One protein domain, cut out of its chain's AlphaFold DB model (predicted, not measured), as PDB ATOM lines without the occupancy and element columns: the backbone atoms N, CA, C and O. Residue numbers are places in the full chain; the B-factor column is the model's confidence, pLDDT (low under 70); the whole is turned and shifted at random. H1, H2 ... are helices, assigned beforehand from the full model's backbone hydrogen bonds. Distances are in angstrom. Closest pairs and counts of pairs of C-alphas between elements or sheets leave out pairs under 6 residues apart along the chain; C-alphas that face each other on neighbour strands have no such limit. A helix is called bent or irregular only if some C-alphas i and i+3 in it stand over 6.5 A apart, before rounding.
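This is residues 5 to 66 of the 105 residues of an uncharacterized protein of Methylorubrum extorquens (UniProt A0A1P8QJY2). The longest helix, H2, is crossed steeply by H4 near its middle. The short H1 packs beside the first part of H4 at one end of the domain, and the link after H2 folds back to the short H3, which packs across H2. The printed part has 62 residues with four named helices, in the order H1, H2, H3, H4, and no named strand: the class is all helix. It is compact, with a radius of gyration of the C-alphas of 11.2 A and spans of 36 by 24 by 14 A.

Find C-alpha 16 at (24.735, -10.774, -8.909); from there H2, residues 16 to 32, runs 24.3 A to C-alpha 32. H4, residues 50 to 64, runs 20.2 A and ends at C-alpha 64, (32.004, -25.597, -10.305); it is irregular, with C-alphas 55 and 58 7.6 A apart. H1, residues 5 to 11, spans 9.8 A from C-alpha 5 at (29.461, 0.155, -19.193). H3, residues 40 to 45, spans 8.6 A.

Start at the hub, H4, which touches the three other helices; helix packing is mostly crossed, with one of four touching pairs at a shallow tilt. H4 touches H2 closest at the C-alphas of Ala 24 and Ala 60, 4.5 A apart, at a steep tilt of 69.5 degrees, only just short of about perpendicular. Residues 51 to 56 of H4 touch H1 closest at the C-alphas of Ile 7 and Ala 51, 5.0 A apart, at a shallow tilt of 29 degrees, the same way. Residues 23 to 30 of H2 touch H3; their closest C-alphas, of Met 23 and Leu 43, are 7.2 A apart. H3 and H4 only just touch, with 3 pairs of C-alphas within 8 A, the closest being Leu 43 and Ile 53 at 7.1 A. H1 and H3 are apart. Every O i to N i+4 pair is within hydrogen-bond range in H1, H2 and H3, and 9 of 11 are in H4.

Look for the two C-alphas farthest apart at Ser 5 and Pro 34, 36.1 A. The printed part has no cut, and no link is long. Mean pLDDT of the printed part is 91.6; residue 66 alone is under 70.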
ATOM      1  N   SER A   5      30.473  -0.403 -20.096       93.19
ATOM      2  CA  SER A   5      29.461   0.155 -19.193       93.19
ATOM      3  C   SER A   5      28.410  -0.881 -18.782       93.19
ATOM      4  O   SER A   5      28.046  -0.934 -17.611       93.19
ATOM      5  N   LYS A   6      27.976  -1.750 -19.702       94.75
ATOM      6  CA  LYS A   6      27.004  -2.820 -19.425       94.75
ATOM      7  C   LYS A   6      27.604  -3.918 -18.549       94.75
ATOM      8  O   LYS A   6      26.945  -4.389 -17.631       94.75
ATOM      9  N   ILE A   7      28.874  -4.264 -18.778       93.31
ATOM     10  CA  ILE A   7      29.607  -5.214 -17.924       93.31
ATOM     11  C   ILE A   7      29.719  -4.662 -16.497       93.31
ATOM     12  O   ILE A   7      29.448  -5.374 -15.536       93.31
ATOM     13  N   ARG A   8      30.063  -3.374 -16.341       93.31
ATOM     14  CA  ARG A   8      30.110  -2.726 -15.018       93.31
ATOM     15  C   ARG A   8      28.746  -2.697 -14.332       93.31
ATOM     16  O   ARG A   8      28.691  -2.915 -13.127       93.31
ATOM     17  N   ALA A   9      27.673  -2.441 -15.078       94.50
ATOM     18  CA  ALA A   9      26.317  -2.466 -14.537       94.50
ATOM     19  C   ALA A   9      25.948  -3.863 -14.009       94.50
ATOM     20  O   ALA A   9      25.505  -3.972 -12.872       94.50
ATOM     21  N   ALA A  10      26.232  -4.923 -14.773       94.06
ATOM     22  CA  ALA A  10      26.060  -6.305 -14.319       94.06
ATOM     23  C   ALA A  10      26.904  -6.605 -13.062       94.06
ATOM     24  O   ALA A  10      26.411  -7.131 -12.070       94.06
ATOM     25  N   GLN A  11      28.174  -6.192 -13.031       93.88
ATOM     26  CA  GLN A  11      29.033  -6.387 -11.853       93.88
ATOM     27  C   GLN A  11      28.517  -5.696 -10.582       93.88
ATOM     28  O   GLN A  11      28.784  -6.183  -9.484       93.88
ATOM     29  N   ALA A  12      27.808  -4.576 -10.728       94.75
ATOM     30  CA  ALA A  12      27.226  -3.815  -9.628       94.75
ATOM     31  C   ALA A  12      25.790  -4.246  -9.271       94.75
ATOM     32  O   ALA A  12      25.216  -3.690  -8.335       94.75
ATOM     33  N   ALA A  13      25.203  -5.201 -10.001       94.69
ATOM     34  CA  ALA A  13      23.831  -5.636  -9.777       94.69
ATOM     35  C   ALA A  13      23.674  -6.296  -8.389       94.69
ATOM     36  O   ALA A  13      24.520  -7.108  -7.995       94.69
ATOM     37  N   PRO A  14      22.607  -5.978  -7.632       94.69
ATOM     38  CA  PRO A  14      22.423  -6.479  -6.268       94.69
ATOM     39  C   PRO A  14      22.160  -7.991  -6.220       94.69
ATOM     40  O   PRO A  14      22.534  -8.663  -5.264       94.69
ATOM     41  N   ASP A  15      21.562  -8.544  -7.272       95.31
ATOM     42  CA  ASP A  15      21.248  -9.964  -7.428       95.31
ATOM     43  C   ASP A  15      22.403 -10.779  -8.037       95.31
ATOM     44  O   ASP A  15      22.269 -11.986  -8.260       95.31
ATOM     45  N   ARG A  16      23.568 -10.153  -8.265       95.06
ATOM     46  CA  ARG A  16      24.735 -10.774  -8.909       95.06
ATOM     47  C   ARG A  16      25.100 -12.129  -8.307       95.06
ATOM     48  O   ARG A  16      25.367 -13.065  -9.053       95.06
ATOM     49  N   ALA A  17      25.131 -12.251  -6.980       93.50
ATOM     50  CA  ALA A  17      25.512 -13.503  -6.321       93.50
ATOM     51  C   ALA A  17      24.539 -14.646  -6.654       93.50
ATOM     52  O   ALA A  17      24.968 -15.748  -6.987       93.50
ATOM     53  N   ILE A  18      23.233 -14.359  -6.639       95.69
ATOM     54  CA  ILE A  18      22.180 -15.320  -6.985       95.69
ATOM     55  C   ILE A  18      22.307 -15.714  -8.460       95.69
ATOM     56  O   ILE A  18      22.281 -16.900  -8.790       95.69
ATOM     57  N   ARG A  19      22.516 -14.734  -9.347       96.94
ATOM     58  CA  ARG A  19      22.681 -14.978 -10.787       96.94
ATOM     59  C   ARG A  19      23.933 -15.792 -11.114       96.94
ATOM     60  O   ARG A  19      23.868 -16.659 -11.981       96.94
ATOM     61  N   ILE A  20      25.043 -15.580 -10.405       95.75
ATOM     62  CA  ILE A  20      26.261 -16.396 -10.537       95.75
ATOM     63  C   ILE A  20      25.984 -17.855 -10.146       95.75
ATOM     64  O   ILE A  20      26.354 -18.761 -10.890       95.75
ATOM     65  N   SER A  21      25.303 -18.093  -9.021       94.62
ATOM     66  CA  SER A  21      24.945 -19.452  -8.589       94.62
ATOM     67  C   SER A  21      24.027 -20.147  -9.594       94.62
ATOM     68  O   SER A  21      24.249 -21.307  -9.936       94.62
ATOM     69  N   LEU A  22      23.038 -19.427 -10.136       96.06
ATOM     70  CA  LEU A  22      22.154 -19.948 -11.180       96.06
ATOM     71  C   LEU A  22      22.920 -20.274 -12.473       96.06
ATOM     72  O   LEU A  22      22.648 -21.288 -13.117       96.06
ATOM     73  N   MET A  23      23.897 -19.443 -12.847       96.56
ATOM     74  CA  MET A  23      24.756 -19.691 -14.004       96.56
ATOM     75  C   MET A  23      25.609 -20.943 -13.796       96.56
ATOM     76  O   MET A  23      25.670 -21.783 -14.689       96.56
ATOM     77  N   ALA A  24      26.217 -21.105 -12.618       94.19
ATOM     78  CA  ALA A  24      26.989 -22.297 -12.278       94.19
ATOM     79  C   ALA A  24      26.120 -23.559 -12.359       94.19
ATOM     80  O   ALA A  24      26.509 -24.544 -12.978       94.19
ATOM     81  N   GLU A  25      24.911 -23.512 -11.808       93.81
ATOM     82  CA  GLU A  25      23.967 -24.624 -11.871       93.81
ATOM     83  C   GLU A  25      23.547 -24.953 -13.314       93.81
ATOM     84  O   GLU A  25      23.567 -26.112 -13.724       93.81
ATOM     85  N   THR A  26      23.259 -23.937 -14.132       94.38
ATOM     86  CA  THR A  26      22.971 -24.116 -15.567       94.38
ATOM     87  C   THR A  26      24.145 -24.792 -16.278       94.38
ATOM     88  O   THR A  26      23.969 -25.764 -17.011       94.38
ATOM     89  N   MET A  27      25.365 -24.324 -16.009       93.50
ATOM     90  CA  MET A  27      26.580 -24.903 -16.569       93.50
ATOM     91  C   MET A  27      26.776 -26.365 -16.145       93.50
ATOM     92  O   MET A  27      27.139 -27.184 -16.986       93.50
ATOM     93  N   ARG A  28      26.491 -26.702 -14.879       90.94
ATOM     94  CA  ARG A  28      26.547 -28.074 -14.349       90.94
ATOM     95  C   ARG A  28      25.583 -28.998 -15.089       90.94
ATOM     96  O   ARG A  28      25.992 -30.066 -15.533       90.94
ATOM     97  N   ARG A  29      24.326 -28.574 -15.255       90.44
ATOM     98  CA  ARG A  29      23.289 -29.374 -15.928       90.44
ATOM     99  C   ARG A  29      23.645 -29.677 -17.377       90.44
ATOM    100  O   ARG A  29      23.545 -30.825 -17.789       90.44
ATOM    101  N   HIS A  30      24.093 -28.677 -18.137       90.56
ATOM    102  CA  HIS A  30      24.469 -28.897 -19.538       90.56
ATOM    103  C   HIS A  30      25.770 -29.696 -19.685       90.56
ATOM    104  O   HIS A  30      25.884 -30.487 -20.614       90.56
ATOM    105  N   ALA A  31      26.727 -29.549 -18.761       86.50
ATOM    106  CA  ALA A  31      27.940 -30.369 -18.756       86.50
ATOM    107  C   ALA A  31      27.656 -31.855 -18.466       86.50
ATOM    108  O   ALA A  31      28.324 -32.716 -19.024       86.50
ATOM    109  N   ALA A  32      26.662 -32.155 -17.622       82.12
ATOM    110  CA  ALA A  32      26.214 -33.521 -17.341       82.12
ATOM    111  C   ALA A  32      25.227 -34.079 -18.390       82.12
ATOM    112  O   ALA A  32      24.891 -35.262 -18.353       82.12
ATOM    113  N   GLY A  33      24.726 -33.228 -19.288       83.38
ATOM    114  CA  GLY A  33      23.782 -33.596 -20.338       83.38
ATOM    115  C   GLY A  33      24.451 -34.227 -21.567       83.38
ATOM    116  O   GLY A  33      25.676 -34.333 -21.631       83.38
ATOM    117  N   PRO A  34      23.657 -34.591 -22.592       78.44
ATOM    118  CA  PRO A  34      24.158 -35.230 -23.815       78.44
ATOM    119  C   PRO A  34      25.146 -34.354 -24.598       78.44
ATOM    120  O   PRO A  34      25.924 -34.856 -25.401       78.44
ATOM    121  N   GLU A  35      25.127 -33.044 -24.355       82.19
ATOM    122  CA  GLU A  35      26.009 -32.073 -24.996       82.19
ATOM    123  C   GLU A  35      27.428 -32.061 -24.406       82.19
ATOM    124  O   GLU A  35      28.352 -31.562 -25.045       82.19
ATOM    125  N   GLY A  36      27.612 -32.570 -23.181       80.19
ATOM    126  CA  GLY A  36      28.910 -32.645 -22.496       80.19
ATOM    127  C   GLY A  36      29.563 -31.295 -22.166       80.19
ATOM    128  O   GLY A  36      30.651 -31.257 -21.591       80.19
ATOM    129  N   ALA A  37      28.933 -30.170 -22.517       84.50
ATOM    130  CA  ALA A  37      29.452 -28.828 -22.288       84.50
ATOM    131  C   ALA A  37      28.336 -27.775 -22.233       84.50
ATOM    132  O   ALA A  37      27.304 -27.870 -22.894       84.50
ATOM    133  N   CYS A  38      28.579 -26.699 -21.481       90.88
ATOM    134  CA  CYS A  38      27.718 -25.520 -21.508       90.88
ATOM    135  C   CYS A  38      28.228 -24.500 -22.530       90.88
ATOM    136  O   CYS A  38      29.345 -23.990 -22.405       90.88
ATOM    137  N   THR A  39      27.389 -24.156 -23.508       91.12
ATOM    138  CA  THR A  39      27.691 -23.136 -24.515       91.12
ATOM    139  C   THR A  39      27.141 -21.768 -24.112       91.12
ATOM    140  O   THR A  39      26.337 -21.633 -23.186       91.12
ATOM    141  N   PHE A  40      27.555 -20.728 -24.840       90.12
ATOM    142  CA  PHE A  40      26.959 -19.397 -24.719       90.12
ATOM    143  C   PHE A  40      25.455 -19.415 -25.049       90.12
ATOM    144  O   PHE A  40      24.682 -18.712 -24.404       90.12
ATOM    145  N   GLY A  41      25.039 -20.252 -26.007       92.25
ATOM    146  CA  GLY A  41      23.637 -20.406 -26.397       92.25
ATOM    147  C   GLY A  41      22.759 -20.910 -25.253       92.25
ATOM    148  O   GLY A  41      21.664 -20.394 -25.066       92.25
ATOM    149  N   HIS A  42      23.258 -21.834 -24.426       94.12
ATOM    150  CA  HIS A  42      22.500 -22.351 -23.277       94.12
ATOM    151  C   HIS A  42      22.298 -21.289 -22.204       94.12
ATOM    152  O   HIS A  42      21.216 -21.162 -21.644       94.12
ATOM    153  N   LEU A  43      23.330 -20.481 -21.950       95.06
ATOM    154  CA  LEU A  43      23.224 -19.372 -21.007       95.06
ATOM    155  C   LEU A  43      22.262 -18.295 -21.525       95.06
ATOM    156  O   LEU A  43      21.443 -17.786 -20.765       95.06
ATOM    157  N   ALA A  44      22.303 -17.987 -22.821       95.12
ATOM    158  CA  ALA A  44      21.341 -17.072 -23.425       95.12
ATOM    159  C   ALA A  44      19.902 -17.622 -23.338       95.12
ATOM    160  O   ALA A  44      18.994 -16.890 -22.953       95.12
ATOM    161  N   ALA A  45      19.702 -18.916 -23.612       94.69
ATOM    162  CA  ALA A  45      18.409 -19.591 -23.485       94.69
ATOM    163  C   ALA A  45      17.899 -19.634 -22.032       94.69
ATOM    164  O   ALA A  45      16.698 -19.537 -21.797       94.69
ATOM    165  N   ALA A  46      18.804 -19.701 -21.054       94.06
ATOM    166  CA  ALA A  46      18.493 -19.590 -19.628       94.06
ATOM    167  C   ALA A  46      18.202 -18.143 -19.167       94.06
ATOM    168  O   ALA A  46      17.982 -17.909 -17.979       94.06
ATOM    169  N   GLY A  47      18.199 -17.168 -20.082       96.50
ATOM    170  CA  GLY A  47      17.839 -15.777 -19.797       96.50
ATOM    171  C   GLY A  47      18.996 -14.911 -19.294       96.50
ATOM    172  O   GLY A  47      18.758 -13.851 -18.709       96.50
ATOM    173  N   PHE A  48      20.248 -15.329 -19.497       96.69
ATOM    174  CA  PHE A  48      21.398 -14.466 -19.241       96.69
ATOM    175  C   PHE A  48      21.660 -13.547 -20.428       96.69
ATOM    176  O   PHE A  48      21.757 -13.974 -21.579       96.69
ATOM    177  N   THR A  49      21.845 -12.263 -20.144       96.31
ATOM    178  CA  THR A  49      22.299 -11.315 -21.160       96.31
ATOM    179  C   THR A  49      23.781 -11.530 -21.462       96.31
ATOM    180  O   THR A  49      24.544 -12.028 -20.632       96.31
ATOM    181  N   GLN A  50      24.240 -11.073 -22.627       95.06
ATOM    182  CA  GLN A  50      25.659 -11.162 -22.977       95.06
ATOM    183  C   GLN A  50      26.573 -10.469 -21.947       95.06
ATOM    184  O   GLN A  50      27.646 -10.983 -21.638       95.06
ATOM    185  N   ALA A  51      26.129  -9.348 -21.367       95.38
ATOM    186  CA  ALA A  51      26.873  -8.636 -20.329       95.38
ATOM    187  C   ALA A  51      27.065  -9.484 -19.067       95.38
ATOM    188  O   ALA A  51      28.138  -9.476 -18.474       95.38
ATOM    189  N   GLU A  52      26.032 -10.222 -18.674       95.94
ATOM    190  CA  GLU A  52      26.063 -11.097 -17.506       95.94
ATOM    191  C   GLU A  52      26.916 -12.331 -17.761       95.94
ATOM    192  O   GLU A  52      27.708 -12.706 -16.906       95.94
ATOM    193  N   ILE A  53      26.821 -12.926 -18.951       95.06
ATOM    194  CA  ILE A  53      27.671 -14.059 -19.328       95.06
ATOM    195  C   ILE A  53      29.144 -13.645 -19.297       95.06
ATOM    196  O   ILE A  53      29.970 -14.345 -18.719       95.06
ATOM    197  N   GLU A  54      29.486 -12.485 -19.857       94.19
ATOM    198  CA  GLU A  54      30.857 -11.967 -19.803       94.19
ATOM    199  C   GLU A  54      31.292 -11.613 -18.368       94.19
ATOM    200  O   GLU A  54      32.447 -11.842 -18.010       94.19
ATOM    201  N   ALA A  55      30.391 -11.089 -17.532       94.25
ATOM    202  CA  ALA A  55      30.714 -10.655 -16.174       94.25
ATOM    203  C   ALA A  55      30.799 -11.795 -15.143       94.25
ATOM    204  O   ALA A  55      31.560 -11.673 -14.184       94.25
ATOM    205  N   TYR A  56      29.996 -12.851 -15.287       94.81
ATOM    206  CA  TYR A  56      29.746 -13.844 -14.233       94.81
ATOM    207  C   TYR A  56      30.367 -15.213 -14.519       94.81
ATOM    208  O   TYR A  56      30.582 -15.985 -13.586       94.81
ATOM    209  N   ARG A  57      30.670 -15.533 -15.785       92.06
ATOM    210  CA  ARG A  57      31.111 -16.877 -16.199       92.06
ATOM    211  C   ARG A  57      32.324 -17.383 -15.426       92.06
ATOM    212  O   ARG A  57      32.370 -18.560 -15.081       92.06
ATOM    213  N   ASP A  58      33.307 -16.528 -15.171       90.00
ATOM    214  CA  ASP A  58      34.532 -16.955 -14.490       90.00
ATOM    215  C   ASP A  58      34.278 -17.236 -12.997       90.00
ATOM    216  O   ASP A  58      34.800 -18.213 -12.463       90.00
ATOM    217  N   ASP A  59      33.398 -16.463 -12.349       90.69
ATOM    218  CA  ASP A  59      32.955 -16.740 -10.978       90.69
ATOM    219  C   ASP A  59      32.115 -18.030 -10.913       90.69
ATOM    220  O   ASP A  59      32.303 -18.856 -10.021       90.69
ATOM    221  N   ALA A  60      31.235 -18.258 -11.894       91.69
ATOM    222  CA  ALA A  60      30.446 -19.488 -11.996       91.69
ATOM    223  C   ALA A  60      31.334 -20.733 -12.196       91.69
ATOM    224  O   ALA A  60      31.113 -21.770 -11.573       91.69
ATOM    225  N   ARG A  61      32.394 -20.630 -13.010       88.75
ATOM    226  CA  ARG A  61      33.395 -21.701 -13.189       88.75
ATOM    227  C   ARG A  61      34.175 -22.002 -11.915       88.75
ATOM    228  O   ARG A  61      34.503 -23.162 -11.673       88.75
ATOM    229  N   ALA A  62      34.469 -20.983 -11.113       87.00
ATOM    230  CA  ALA A  62      35.135 -21.172  -9.831       87.00
ATOM    231  C   ALA A  62      34.272 -21.988  -8.859       87.00
ATOM    232  O   ALA A  62      34.772 -22.921  -8.240       87.00
ATOM    233  N   ILE A  63      32.964 -21.709  -8.809       88.44
ATOM    234  CA  ILE A  63      32.002 -22.499  -8.022       88.44
ATOM    235  C   ILE A  63      32.008 -23.968  -8.458       88.44
ATOM    236  O   ILE A  63      32.034 -24.859  -7.616       88.44
ATOM    237  N   LEU A  64      32.010 -24.231  -9.767       83.94
ATOM    238  CA  LEU A  64      32.004 -25.597 -10.305       83.94
ATOM    239  C   LEU A  64      33.287 -26.375 -10.038       83.94
ATOM    240  O   LEU A  64      33.250 -27.593  -9.926       83.94
ATOM    241  N   SER A  65      34.418 -25.681  -9.986       78.75
ATOM    242  CA  SER A  65      35.723 -26.325  -9.861       78.75
ATOM    243  C   SER A  65      36.092 -26.637  -8.408       78.75
ATOM    244  O   SER A  65      37.196 -27.126  -8.185       78.75
ATOM    245  N   GLU A  66      35.251 -26.251  -7.432       68.19
ATOM    246  CA  GLU A  66      35.556 -26.196  -5.984       68.19
ATOM    247  C   GLU A  66      36.881 -25.477  -5.657       68.19
ATOM    248  O   GLU A  66      37.410 -25.527  -4.548       68.19
TER     249      GLU A  66